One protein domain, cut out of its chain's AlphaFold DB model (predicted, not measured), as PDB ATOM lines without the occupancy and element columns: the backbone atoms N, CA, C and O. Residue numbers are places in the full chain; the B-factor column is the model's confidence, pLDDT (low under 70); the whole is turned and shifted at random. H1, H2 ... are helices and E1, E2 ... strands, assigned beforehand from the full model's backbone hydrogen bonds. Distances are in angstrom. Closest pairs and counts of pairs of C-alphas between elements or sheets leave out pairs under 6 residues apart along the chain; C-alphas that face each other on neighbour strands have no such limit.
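What this domain is: This is residues 407 to 471 and 575 to 598 of the 607 residues of the protein "Deacetylase sirtuin-type domain-containing protein" of Macrostomum lignano (UniProt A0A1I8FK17). With little regular structure, two short hairpins, E1 with E2 and E3 with E4, lie side by side as one small twisted sheet amid long loops. Residues 454 to 466 and H1 lie toward one end, residues 575 to 598 toward the other. The 89 printed residues, mostly strand in the 20 within named elements, run E1 E2 E3 E4 H1; the sheet's order is E2 E1 E4 E3, antiparallel. It is compact, radius of gyration of the C-alphas 12.5 A, spans 36 by 27 by 23 A.

Where its parts are: Find C-alpha 411 at (37.978, 83.741, 90.471), where E1, residues 411 to 414, begins its 10.3 A. E4 is residues 450 to 453, 10.0 A; E2, 420 to 422, 6.6 A; E3, 437 to 441, 9.9 A. H1, residues 467 to 470, runs 5.2 A to (31.734, 87.014, 96.798).

How they stand to each other: Look at inner strands E1 and E4: N 413 and O 452, 2.8 A, are within hydrogen-bond range. So are N 421 and O 412, 2.8 A, for E2 and E1, and N 451 and O 440, 2.9 A, for E4 and E3. H1 only grazes the sheet; it is too short for an O i to N i+4 pair, and its one O i to N i+3 pair is within range.

The domain as a whole: Residues 472 to 574 are cut out; C-alphas 471 and 575 are 17.5 A apart. Links E2 to E3 and E4 to H1 are long. pLDDT is under 70 at 457 to 471, 575 to 577 and 581 to 598.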
ATOM      1  N   GLY A 407      32.615  91.045  90.292       72.25
ATOM      2  CA  GLY A 407      33.350  89.791  90.201       72.25
ATOM      3  C   GLY A 407      34.715  89.947  89.546       72.25
ATOM      4  O   GLY A 407      35.146  91.047  89.191       72.25
ATOM      5  N   ASN A 408      35.386  88.814  89.377       75.19
ATOM      6  CA  ASN A 408      36.704  88.708  88.782       75.19
ATOM      7  C   ASN A 408      36.740  87.474  87.868       75.19
ATOM      8  O   ASN A 408      36.410  86.365  88.286       75.19
ATOM      9  N   VAL A 409      37.149  87.669  86.611       75.44
ATOM     10  CA  VAL A 409      37.133  86.618  85.574       75.44
ATOM     11  C   VAL A 409      38.180  85.513  85.813       75.44
ATOM     12  O   VAL A 409      38.202  84.533  85.085       75.44
ATOM     13  N   PHE A 410      39.011  85.648  86.851       78.19
ATOM     14  CA  PHE A 410      40.008  84.673  87.311       78.19
ATOM     15  C   PHE A 410      39.647  84.057  88.673       78.19
ATOM     16  O   PHE A 410      40.502  83.454  89.322       78.19
ATOM     17  N   VAL A 411      38.415  84.244  89.161       79.38
ATOM     18  CA  VAL A 411      37.978  83.741  90.471       79.38
ATOM     19  C   VAL A 411      36.713  82.907  90.336       79.38
ATOM     20  O   VAL A 411      35.725  83.339  89.740       79.38
ATOM     21  N   GLU A 412      36.747  81.738  90.968       85.50
ATOM     22  CA  GLU A 412      35.625  80.816  91.135       85.50
ATOM     23  C   GLU A 412      35.257  80.724  92.624       85.50
ATOM     24  O   GLU A 412      36.109  80.872  93.500       85.50
ATOM     25  N   ALA A 413      33.995  80.443  92.933       86.12
ATOM     26  CA  ALA A 413      33.487  80.251  94.285       86.12
ATOM     27  C   ALA A 413      32.764  78.904  94.397       86.12
ATOM     28  O   ALA A 413      31.875  78.596  93.603       86.12
ATOM     29  N   CYS A 414      33.102  78.097  95.404       88.31
ATOM     30  CA  CYS A 414      32.406  76.831  95.637       88.31
ATOM     31  C   CYS A 414      30.978  77.055  96.173       88.31
ATOM     32  O   CYS A 414      30.782  77.678  97.224       88.31
ATOM     33  N   GLU A 415      29.979  76.463  95.509       86.38
ATOM     34  CA  GLU A 415      28.565  76.571  95.903       86.38
ATOM     35  C   GLU A 415      28.253  75.934  97.271       86.38
ATOM     36  O   GLU A 415      27.296  76.326  97.943       86.38
ATOM     37  N   LEU A 416      29.075  74.974  97.714       88.00
ATOM     38  CA  LEU A 416      28.942  74.323  99.016       88.00
ATOM     39  C   LEU A 416      29.768  75.062 100.071       88.00
ATOM     40  O   LEU A 416      29.204  75.855 100.824       88.00
ATOM     41  N   CYS A 417      31.091  74.875 100.096       86.94
ATOM     42  CA  CYS A 417      31.950  75.391 101.170       86.94
ATOM     43  C   CYS A 417      32.266  76.897 101.096       86.94
ATOM     44  O   CYS A 417      32.799  77.445 102.056       86.94
ATOM     45  N   GLY A 418      31.970  77.579  99.982       83.62
ATOM     46  CA  GLY A 418      32.234  79.016  99.829       83.62
ATOM     47  C   GLY A 418      33.703  79.399  99.617       83.62
ATOM     48  O   GLY A 418      33.991  80.588  99.515       83.62
ATOM     49  N   ARG A 419      34.630  78.432  99.516       85.88
ATOM     50  CA  ARG A 419      36.034  78.697  99.157       85.88
ATOM     51  C   ARG A 419      36.105  79.445  97.826       85.88
ATOM     52  O   ARG A 419      35.515  78.996  96.842       85.88
ATOM     53  N   LEU A 420      36.861  80.541  97.817       83.31
ATOM     54  CA  LEU A 420      37.277  81.237  96.605       83.31
ATOM     55  C   LEU A 420      38.543  80.571  96.061       83.31
ATOM     56  O   LEU A 420      39.517  80.418  96.799       83.31
ATOM     57  N   VAL A 421      38.524  80.200  94.787       83.19
ATOM     58  CA  VAL A 421      39.655  79.630  94.049       83.19
ATOM     59  C   VAL A 421      40.111  80.677  93.040       83.19
ATOM     60  O   VAL A 421      39.313  81.154  92.235       83.19
ATOM     61  N   ARG A 422      41.383  81.077  93.103       82.75
ATOM     62  CA  ARG A 422      41.998  81.987  92.123       82.75
ATOM     63  C   ARG A 422      42.652  81.148  91.034       82.75
ATOM     64  O   ARG A 422      43.366  80.209  91.361       82.75
ATOM     65  N   ARG A 423      42.444  81.486  89.768       78.88
ATOM     66  CA  ARG A 423      42.968  80.764  88.600       78.88
ATOM     67  C   ARG A 423      43.930  81.641  87.798       78.88
ATOM     68  O   ARG A 423      43.977  82.855  87.984       78.88
ATOM     69  N   ARG A 424      44.706  81.023  86.903       73.00
ATOM     70  CA  ARG A 424      45.570  81.725  85.932       73.00
ATOM     71  C   ARG A 424      44.930  81.866  84.550       73.00
ATOM     72  O   ARG A 424      45.541  82.449  83.665       73.00
ATOM     73  N   PHE A 425      43.706  81.385  84.372       71.25
ATOM     74  CA  PHE A 425      42.933  81.438  83.134       71.25
ATOM     75  C   PHE A 425      41.569  82.093  83.386       71.25
ATOM     76  O   PHE A 425      41.132  82.234  84.529       71.25
ATOM     77  N   ASP A 426      40.902  82.496  82.306       75.19
ATOM     78  CA  ASP A 426      39.565  83.085  82.374       75.19
ATOM     79  C   ASP A 426      38.506  81.992  82.590       75.19
ATOM     80  O   ASP A 426      38.317  81.121  81.742       75.19
ATOM     81  N   VAL A 427      37.804  82.048  83.720       76.62
ATOM     82  CA  VAL A 427      36.828  81.031  84.151       76.62
ATOM     83  C   VAL A 427      35.440  81.240  83.530       76.62
ATOM     84  O   VAL A 427      34.506  80.480  83.776       76.62
ATOM     85  N   THR A 428      35.269  82.299  82.733       74.62
ATOM     86  CA  THR A 428      33.956  82.846  82.361       74.62
ATOM     87  C   THR A 428      33.479  82.429  80.971       74.62
ATOM     88  O   THR A 428      32.419  82.863  80.527       74.62
ATOM     89  N   GLU A 429      34.189  81.515  80.302       77.81
ATOM     90  CA  GLU A 429      33.846  80.986  78.967       77.81
ATOM     91  C   GLU A 429      32.410  80.430  78.877       77.81
ATOM     92  O   GLU A 429      31.768  80.470  77.824       77.81
ATOM     93  N   ARG A 430      31.888  79.922  80.000       76.44
ATOM     94  CA  ARG A 430      30.530  79.365  80.136       76.44
ATOM     95  C   ARG A 430      29.545  80.331  80.810       76.44
ATOM     96  O   ARG A 430      28.346  80.044  80.829       76.44
ATOM     97  N   SER A 431      30.032  81.472  81.305       77.12
ATOM     98  CA  SER A 431      29.277  82.448  82.093       77.12
ATOM     99  C   SER A 431      28.192  83.127  81.269       77.12
ATOM    100  O   SER A 431      28.448  83.704  80.209       77.12
ATOM    101  N   ARG A 432      26.951  83.070  81.752       78.00
ATOM    102  CA  ARG A 432      25.782  83.733  81.155       78.00
ATOM    103  C   ARG A 432      24.818  84.138  82.263       78.00
ATOM    104  O   ARG A 432      24.897  83.621  83.372       78.00
ATOM    105  N   LEU A 433      23.838  84.977  81.933       75.81
ATOM    106  CA  LEU A 433      22.772  85.384  82.854       75.81
ATOM    107  C   LEU A 433      22.165  84.179  83.613       75.81
ATOM    108  O   LEU A 433      21.497  83.327  83.020       75.81
ATOM    109  N   ARG A 434      22.373  84.152  84.934       75.25
ATOM    110  CA  ARG A 434      21.970  83.131  85.921       75.25
ATOM    111  C   ARG A 434      22.590  81.746  85.700       75.25
ATOM    112  O   ARG A 434      22.029  80.741  86.143       75.25
ATOM    113  N   ARG A 435      23.724  81.673  85.006       82.81
ATOM    114  CA  ARG A 435      24.495  80.456  84.729       82.81
ATOM    115  C   ARG A 435      25.974  80.750  84.939       82.81
ATOM    116  O   ARG A 435      26.648  81.203  84.021       82.81
ATOM    117  N   HIS A 436      26.444  80.439  86.141       85.12
ATOM    118  CA  HIS A 436      27.831  80.657  86.554       85.12
ATOM    119  C   HIS A 436      28.653  79.360  86.603       85.12
ATOM    120  O   HIS A 436      29.753  79.352  87.128       85.12
ATOM    121  N   ASP A 437      28.108  78.230  86.143       87.06
ATOM    122  CA  ASP A 437      28.755  76.921  86.284       87.06
ATOM    123  C   ASP A 437      30.005  76.822  85.391       87.06
ATOM    124  O   ASP A 437      29.908  76.806  84.160       87.06
ATOM    125  N   THR A 438      31.175  76.766  86.029       84.81
ATOM    126  CA  THR A 438      32.491  76.640  85.373       84.81
ATOM    127  C   THR A 438      32.783  75.200  84.931       84.81
ATOM    128  O   THR A 438      33.686  74.966  84.132       84.81
ATOM    129  N   ALA A 439      31.995  74.234  85.424       86.19
ATOM    130  CA  ALA A 439      32.254  72.795  85.437       86.19
ATOM    131  C   ALA A 439      33.476  72.328  86.258       86.19
ATOM    132  O   ALA A 439      33.762  71.130  86.264       86.19
ATOM    133  N   GLY A 440      34.154  73.217  86.993       84.12
ATOM    134  CA  GLY A 440      35.140  72.827  88.001       84.12
ATOM    135  C   GLY A 440      34.490  72.231  89.258       84.12
ATOM    136  O   GLY A 440      33.341  72.536  89.596       84.12
ATOM    137  N   VAL A 441      35.239  71.405  89.992       87.94
ATOM    138  CA  VAL A 441      34.813  70.806  91.272       87.94
ATOM    139  C   VAL A 441      35.776  71.233  92.377       87.94
ATOM    140  O   VAL A 441      36.981  71.346  92.174       87.94
ATOM    141  N   CYS A 442      35.257  71.514  93.570       88.12
ATOM    142  CA  CYS A 442      36.074  72.032  94.661       88.12
ATOM    143  C   CYS A 442      37.069  70.994  95.213       88.12
ATOM    144  O   CYS A 442      36.680  70.120  95.973       88.12
ATOM    145  N   GLY A 443      38.373  71.157  94.969       83.00
ATOM    146  CA  GLY A 443      39.428  70.296  95.539       83.00
ATOM    147  C   GLY A 443      39.663  70.425  97.060       83.00
ATOM    148  O   GLY A 443      40.716  70.041  97.563       83.00
ATOM    149  N   SER A 444      38.738  71.017  97.822       85.00
ATOM    150  CA  SER A 444      38.972  71.416  99.216       85.00
ATOM    151  C   SER A 444      38.479  70.383 100.225       85.00
ATOM    152  O   SER A 444      37.291  70.346 100.533       85.00
ATOM    153  N   GLY A 445      39.389  69.593 100.804       83.75
ATOM    154  CA  GLY A 445      39.107  68.782 101.999       83.75
ATOM    155  C   GLY A 445      37.954  67.782 101.844       83.75
ATOM    156  O   GLY A 445      37.171  67.610 102.774       83.75
ATOM    157  N   GLY A 446      37.806  67.175 100.662       85.31
ATOM    158  CA  GLY A 446      36.710  66.246 100.353       85.31
ATOM    159  C   GLY A 446      35.376  66.911  99.988       85.31
ATOM    160  O   GLY A 446      34.375  66.216  99.832       85.31
ATOM    161  N   CYS A 447      35.333  68.239  99.835       90.25
ATOM    162  CA  CYS A 447      34.182  68.920  99.244       90.25
ATOM    163  C   CYS A 447      33.956  68.445  97.797       90.25
ATOM    164  O   CYS A 447      34.906  68.231  97.057       90.25
ATOM    165  N   THR A 448      32.699  68.316  97.376       88.50
ATOM    166  CA  THR A 448      32.318  67.941  95.997       88.50
ATOM    167  C   THR A 448      31.460  69.011  95.317       88.50
ATOM    168  O   THR A 448      30.812  68.761  94.304       88.50
ATOM    169  N   GLY A 449      31.419  70.219  95.888       89.06
ATOM    170  CA  GLY A 449      30.603  71.316  95.376       89.06
ATOM    171  C   GLY A 449      31.155  71.877  94.074       89.06
ATOM    172  O   GLY A 449      32.370  72.047  93.947       89.06
ATOM    173  N   ARG A 450      30.263  72.220  93.140       89.75
ATOM    174  CA  ARG A 450      30.655  72.848  91.875       89.75
ATOM    175  C   ARG A 450      31.266  74.222  92.119       89.75
ATOM    176  O   ARG A 450      30.900  74.932  93.067       89.75
ATOM    177  N   LEU A 451      32.201  74.579  91.252       88.75
ATOM    178  CA  LEU A 451      32.821  75.890  91.200       88.75
ATOM    179  C   LEU A 451      31.997  76.794  90.281       88.75
ATOM    180  O   LEU A 451      31.649  76.430  89.155       88.75
ATOM    181  N   LEU A 452      31.650  77.972  90.787       88.06
ATOM    182  CA  LEU A 452      30.829  78.947  90.088       88.06
ATOM    183  C   LEU A 452      31.628  80.229  89.850       88.06
ATOM    184  O   LEU A 452      32.318  80.687  90.759       88.06
ATOM    185  N   ASP A 453      31.519  80.837  88.674       83.44
ATOM    186  CA  ASP A 453      32.128  82.136  88.418       83.44
ATOM    187  C   ASP A 453      31.528  83.236  89.309       83.44
ATOM    188  O   ASP A 453      30.436  83.133  89.886       83.44
ATOM    189  N   THR A 454      32.295  84.311  89.439       75.62
ATOM    190  CA  THR A 454      31.967  85.433  90.320       75.62
ATOM    191  C   THR A 454      31.315  86.611  89.591       75.62
ATOM    192  O   THR A 454      31.045  87.635  90.218       75.62
ATOM    193  N   ILE A 455      31.070  86.488  88.283       76.50
ATOM    194  CA  ILE A 455      30.661  87.587  87.404       76.50
ATOM    195  C   ILE A 455      29.212  87.990  87.636       76.50
ATOM    196  O   ILE A 455      28.358  87.194  88.010       76.50
ATOM    197  N   VAL A 456      28.953  89.272  87.392       70.75
ATOM    198  CA  VAL A 456      27.680  89.932  87.667       70.75
ATOM    199  C   VAL A 456      27.038  90.388  86.368       70.75
ATOM    200  O   VAL A 456      27.380  91.446  85.833       70.75
ATOM    201  N   HIS A 457      26.077  89.620  85.860       69.12
ATOM    202  CA  HIS A 457      25.314  90.004  84.676       69.12
ATOM    203  C   HIS A 457      24.191  90.988  85.028       69.12
ATOM    204  O   HIS A 457      23.652  91.038  86.141       69.12
ATOM    205  N   PHE A 458      23.792  91.792  84.041       64.50
ATOM    206  CA  PHE A 458      22.682  92.729  84.194       64.50
ATOM    207  C   PHE A 458      21.382  91.982  84.545       64.50
ATOM    208  O   PHE A 458      20.925  91.118  83.801       64.50
ATOM    209  N   GLY A 459      20.759  92.350  85.668       61.25
ATOM    210  CA  GLY A 459      19.513  91.735  86.145       61.25
ATOM    211  C   GLY A 459      19.679  90.622  87.187       61.25
ATOM    212  O   GLY A 459      18.677  90.032  87.584       61.25
ATOM    213  N   GLU A 460      20.898  90.355  87.664       63.84
ATOM    214  CA  GLU A 460      21.162  89.408  88.769       63.84
ATOM    215  C   GLU A 460      21.126  90.058  90.159       63.84
ATOM    216  O   GLU A 460      21.191  89.376  91.178       63.84
ATOM    217  N   PHE A 461      20.996  91.384  90.222       55.09
ATOM    218  CA  PHE A 461      21.028  92.130  91.476       55.09
ATOM    219  C   PHE A 461      19.872  91.717  92.410       55.09
ATOM    220  O   PHE A 461      18.698  91.897  92.082       55.09
ATOM    221  N   GLY A 462      20.205  91.190  93.593       49.00
ATOM    222  CA  GLY A 462      19.252  90.941  94.681       49.00
ATOM    223  C   GLY A 462      18.502  89.600  94.678       49.00
ATOM    224  O   GLY A 462      17.504  89.491  95.390       49.00
ATOM    225  N   ARG A 463      18.927  88.573  93.919       37.81
ATOM    226  CA  ARG A 463      18.353  87.209  94.026       37.81
ATOM    227  C   ARG A 463      19.373  86.085  93.800       37.81
ATOM    228  O   ARG A 463      19.609  85.733  92.651       37.81
ATOM    229  N   ARG A 464      19.842  85.440  94.883       41.75
ATOM    230  CA  ARG A 464      20.503  84.105  94.902       41.75
ATOM    231  C   ARG A 464      21.484  83.831  93.742       41.75
ATOM    232  O   ARG A 464      21.528  82.732  93.193       41.75
ATOM    233  N   CYS A 465      22.264  84.831  93.375       44.12
ATOM    234  CA  CYS A 465      23.474  84.673  92.583       44.12
ATOM    235  C   CYS A 465      24.630  84.278  93.521       44.12
ATOM    236  O   CYS A 465      24.496  84.331  94.748       44.12
ATOM    237  N   THR A 466      25.788  83.922  92.960       47.00
ATOM    238  CA  THR A 466      27.055  83.776  93.710       47.00
ATOM    239  C   THR A 466      27.418  85.028  94.519       47.00
ATOM    240  O   THR A 466      28.196  84.953  95.470       47.00
ATOM    241  N   ALA A 467      26.790  86.161  94.196       44.62
ATOM    242  CA  ALA A 467      26.960  87.466  94.807       44.62
ATOM    243  C   ALA A 467      27.006  87.500  96.333       44.62
ATOM    244  O   ALA A 467      27.928  88.093  96.886       44.62
ATOM    245  N   ASP A 468      26.064  86.841  97.014       49.16
ATOM    246  CA  ASP A 468      25.973  86.893  98.481       49.16
ATOM    247  C   ASP A 468      27.210  86.280  99.177       49.16
ATOM    248  O   ASP A 468      27.402  86.484 100.375       49.16
ATOM    249  N   ARG A 469      28.055  85.537  98.440       49.28
ATOM    250  CA  ARG A 469      29.301  84.924  98.934       49.28
ATOM    251  C   ARG A 469      30.583  85.629  98.494       49.28
ATOM    252  O   ARG A 469      31.624  85.374  99.088       49.28
ATOM    253  N   VAL A 470      30.531  86.455  97.449       47.81
ATOM    254  CA  VAL A 470      31.734  87.014  96.798       47.81
ATOM    255  C   VAL A 470      31.779  88.535  96.877       47.81
ATOM    256  O   VAL A 470      32.855  89.129  96.900       47.81
ATOM    257  N   TYR A 471      30.621  89.196  96.926       58.69
ATOM    258  CA  TYR A 471      30.588  90.648  96.930       58.69
ATOM    259  C   TYR A 471      30.971  91.149  98.316       58.69
ATOM    260  O   TYR A 471      30.151  91.221  99.234       58.69
ATOM    261  N   LEU A 575      48.482  87.702  93.948       64.38
ATOM    262  CA  LEU A 575      47.333  87.082  93.283       64.38
ATOM    263  C   LEU A 575      47.772  85.893  92.417       64.38
ATOM    264  O   LEU A 575      47.102  84.865  92.443       64.38
ATOM    265  N   LEU A 576      48.916  85.995  91.726       65.31
ATOM    266  CA  LEU A 576      49.517  84.883  90.965       65.31
ATOM    267  C   LEU A 576      50.222  83.851  91.862       65.31
ATOM    268  O   LEU A 576      50.334  82.680  91.492       65.31
ATOM    269  N   ALA A 577      50.686  84.257  93.044       68.31
ATOM    270  CA  ALA A 577      51.193  83.345  94.068       68.31
ATOM    271  C   ALA A 577      50.054  82.581  94.768       68.31
ATOM    272  O   ALA A 577      50.212  81.409  95.092       68.31
ATOM    273  N   ALA A 578      48.895  83.223  94.963       71.19
ATOM    274  CA  ALA A 578      47.694  82.600  95.527       71.19
ATOM    275  C   ALA A 578      46.791  81.911  94.482       71.19
ATOM    276  O   ALA A 578      45.716  81.433  94.844       71.19
ATOM    277  N   SER A 579      47.176  81.893  93.201       74.00
ATOM    278  CA  SER A 579      46.418  81.209  92.150       74.00
ATOM    279  C   SER A 579      46.726  79.714  92.134       74.00
ATOM    280  O   SER A 579      47.891  79.320  92.059       74.00
ATOM    281  N   GLU A 580      45.684  78.900  92.114       77.31
ATOM    282  CA  GLU A 580      45.749  77.450  92.032       77.31
ATOM    283  C   GLU A 580      45.760  77.028  90.549       77.31
ATOM    284  O   GLU A 580      44.823  77.371  89.815       77.31
ATOM    285  N   PRO A 581      46.803  76.317  90.072       67.25
ATOM    286  CA  PRO A 581      46.796  75.739  88.732       67.25
ATOM    287  C   PRO A 581      45.711  74.658  88.616       67.25
ATOM    288  O   PRO A 581      45.143  74.210  89.615       67.25
ATOM    289  N   LEU A 582      45.418  74.236  87.387       67.44
ATOM    290  CA  LEU A 582      44.501  73.124  87.134       67.44
ATOM    291  C   LEU A 582      45.037  71.822  87.741       67.44
ATOM    292  O   LEU A 582      46.230  71.528  87.632       67.44
ATOM    293  N   LEU A 583      44.156  71.070  88.402       60.19
ATOM    294  CA  LEU A 583      44.526  69.923  89.231       60.19
ATOM    295  C   LEU A 583      44.794  68.656  88.405       60.19
ATOM    296  O   LEU A 583      45.557  67.801  88.852       60.19
ATOM    297  N   ASP A 584      44.214  68.538  87.205       63.94
ATOM    298  CA  ASP A 584      44.433  67.400  86.306       63.94
ATOM    299  C   ASP A 584      44.252  67.726  84.799       63.94
ATOM    300  O   ASP A 584      43.871  68.826  84.387       63.94
ATOM    301  N   GLU A 585      44.547  66.735  83.948       61.94
ATOM    302  CA  GLU A 585      44.369  66.784  82.484       61.94
ATOM    303  C   GLU A 585      42.897  66.724  82.021       61.94
ATOM    304  O   GLU A 585      42.622  66.831  80.823       61.94
ATOM    305  N   ALA A 586      41.938  66.516  82.928       60.81
ATOM    306  CA  ALA A 586      40.513  66.590  82.625       60.81
ATOM    307  C   ALA A 586      40.003  68.030  82.796       60.81
ATOM    308  O   ALA A 586      39.342  68.533  81.886       60.81
ATOM    309  N   GLU A 587      40.388  68.735  83.867       64.06
ATOM    310  CA  GLU A 587      40.116  70.166  84.034       64.06
ATOM    311  C   GLU A 587      40.747  70.992  82.899       64.06
ATOM    312  O   GLU A 587      40.086  71.868  82.343       64.06
ATOM    313  N   LYS A 588      41.971  70.660  82.456       64.62
ATOM    314  CA  LYS A 588      42.615  71.305  81.285       64.62
ATOM    315  C   LYS A 588      41.808  71.206  79.990       64.62
ATOM    316  O   LYS A 588      41.958  72.059  79.125       64.62
ATOM    317  N   LYS A 589      40.935  70.204  79.846       63.59
ATOM    318  CA  LYS A 589      40.037  70.056  78.683       63.59
ATOM    319  C   LYS A 589      38.727  70.831  78.835       63.59
ATOM    320  O   LYS A 589      37.969  70.925  77.873       63.59
ATOM    321  N   LEU A 590      38.426  71.358  80.026       60.44
ATOM    322  CA  LEU A 590      37.229  72.165  80.273       60.44
ATOM    323  C   LEU A 590      37.421  73.644  79.908       60.44
ATOM    324  O   LEU A 590      36.415  74.324  79.681       60.44
ATOM    325  N   VAL A 591      38.671  74.104  79.827       63.78
ATOM    326  CA  VAL A 591      39.076  75.486  79.535       63.78
ATOM    327  C   VAL A 591      39.619  75.563  78.106       63.78
ATOM    328  O   VAL A 591      40.497  74.788  77.735       63.78
ATOM    329  N   SER A 592      39.113  76.484  77.282       59.16
ATOM    330  CA  SER A 592      39.618  76.696  75.913       59.16
ATOM    331  C   SER A 592      40.772  77.701  75.839       59.16
ATOM    332  O   SER A 592      41.487  77.756  74.835       59.16
ATOM    333  N   ARG A 593      40.975  78.494  76.895       61.84
ATOM    334  CA  ARG A 593      42.045  79.490  77.012       61.84
ATOM    335  C   ARG A 593      43.245  78.971  77.815       61.84
ATOM    336  O   ARG A 593      43.058  78.332  78.846       61.84
ATOM    337  N   PRO A 594      44.485  79.270  77.386       58.09
ATOM    338  CA  PRO A 594      45.680  78.856  78.110       58.09
ATOM    339  C   PRO A 594      45.818  79.596  79.446       58.09
ATOM    340  O   PRO A 594      45.386  80.743  79.582       58.09
ATOM    341  N   ASP A 595      46.501  78.954  80.396       62.25
ATOM    342  CA  ASP A 595      47.018  79.614  81.594       62.25
ATOM    343  C   ASP A 595      47.871  80.838  81.225       62.25
ATOM    344  O   ASP A 595      48.645  80.825  80.261       62.25
ATOM    345  N   ILE A 596      47.796  81.882  82.049       59.41
ATOM    346  CA  ILE A 596      48.789  82.952  82.060       59.41
ATOM    347  C   ILE A 596      50.132  82.335  82.452       59.41
ATOM    348  O   ILE A 596      50.372  81.987  83.612       59.41
ATOM    349  N   VAL A 597      51.005  82.210  81.453       57.31
ATOM    350  CA  VAL A 597      52.391  81.790  81.629       57.31
ATOM    351  C   VAL A 597      53.098  82.836  82.483       57.31
ATOM    352  O   VAL A 597      53.289  83.984  82.079       57.31
ATOM    353  N   VAL A 598      53.470  82.425  83.690       55.06
ATOM    354  CA  VAL A 598      54.404  83.162  84.530       55.06
ATOM    355  C   VAL A 598      55.793  82.712  84.096       55.06
ATOM    356  O   VAL A 598      56.203  81.613  84.464       55.06
TER     357      VAL A 598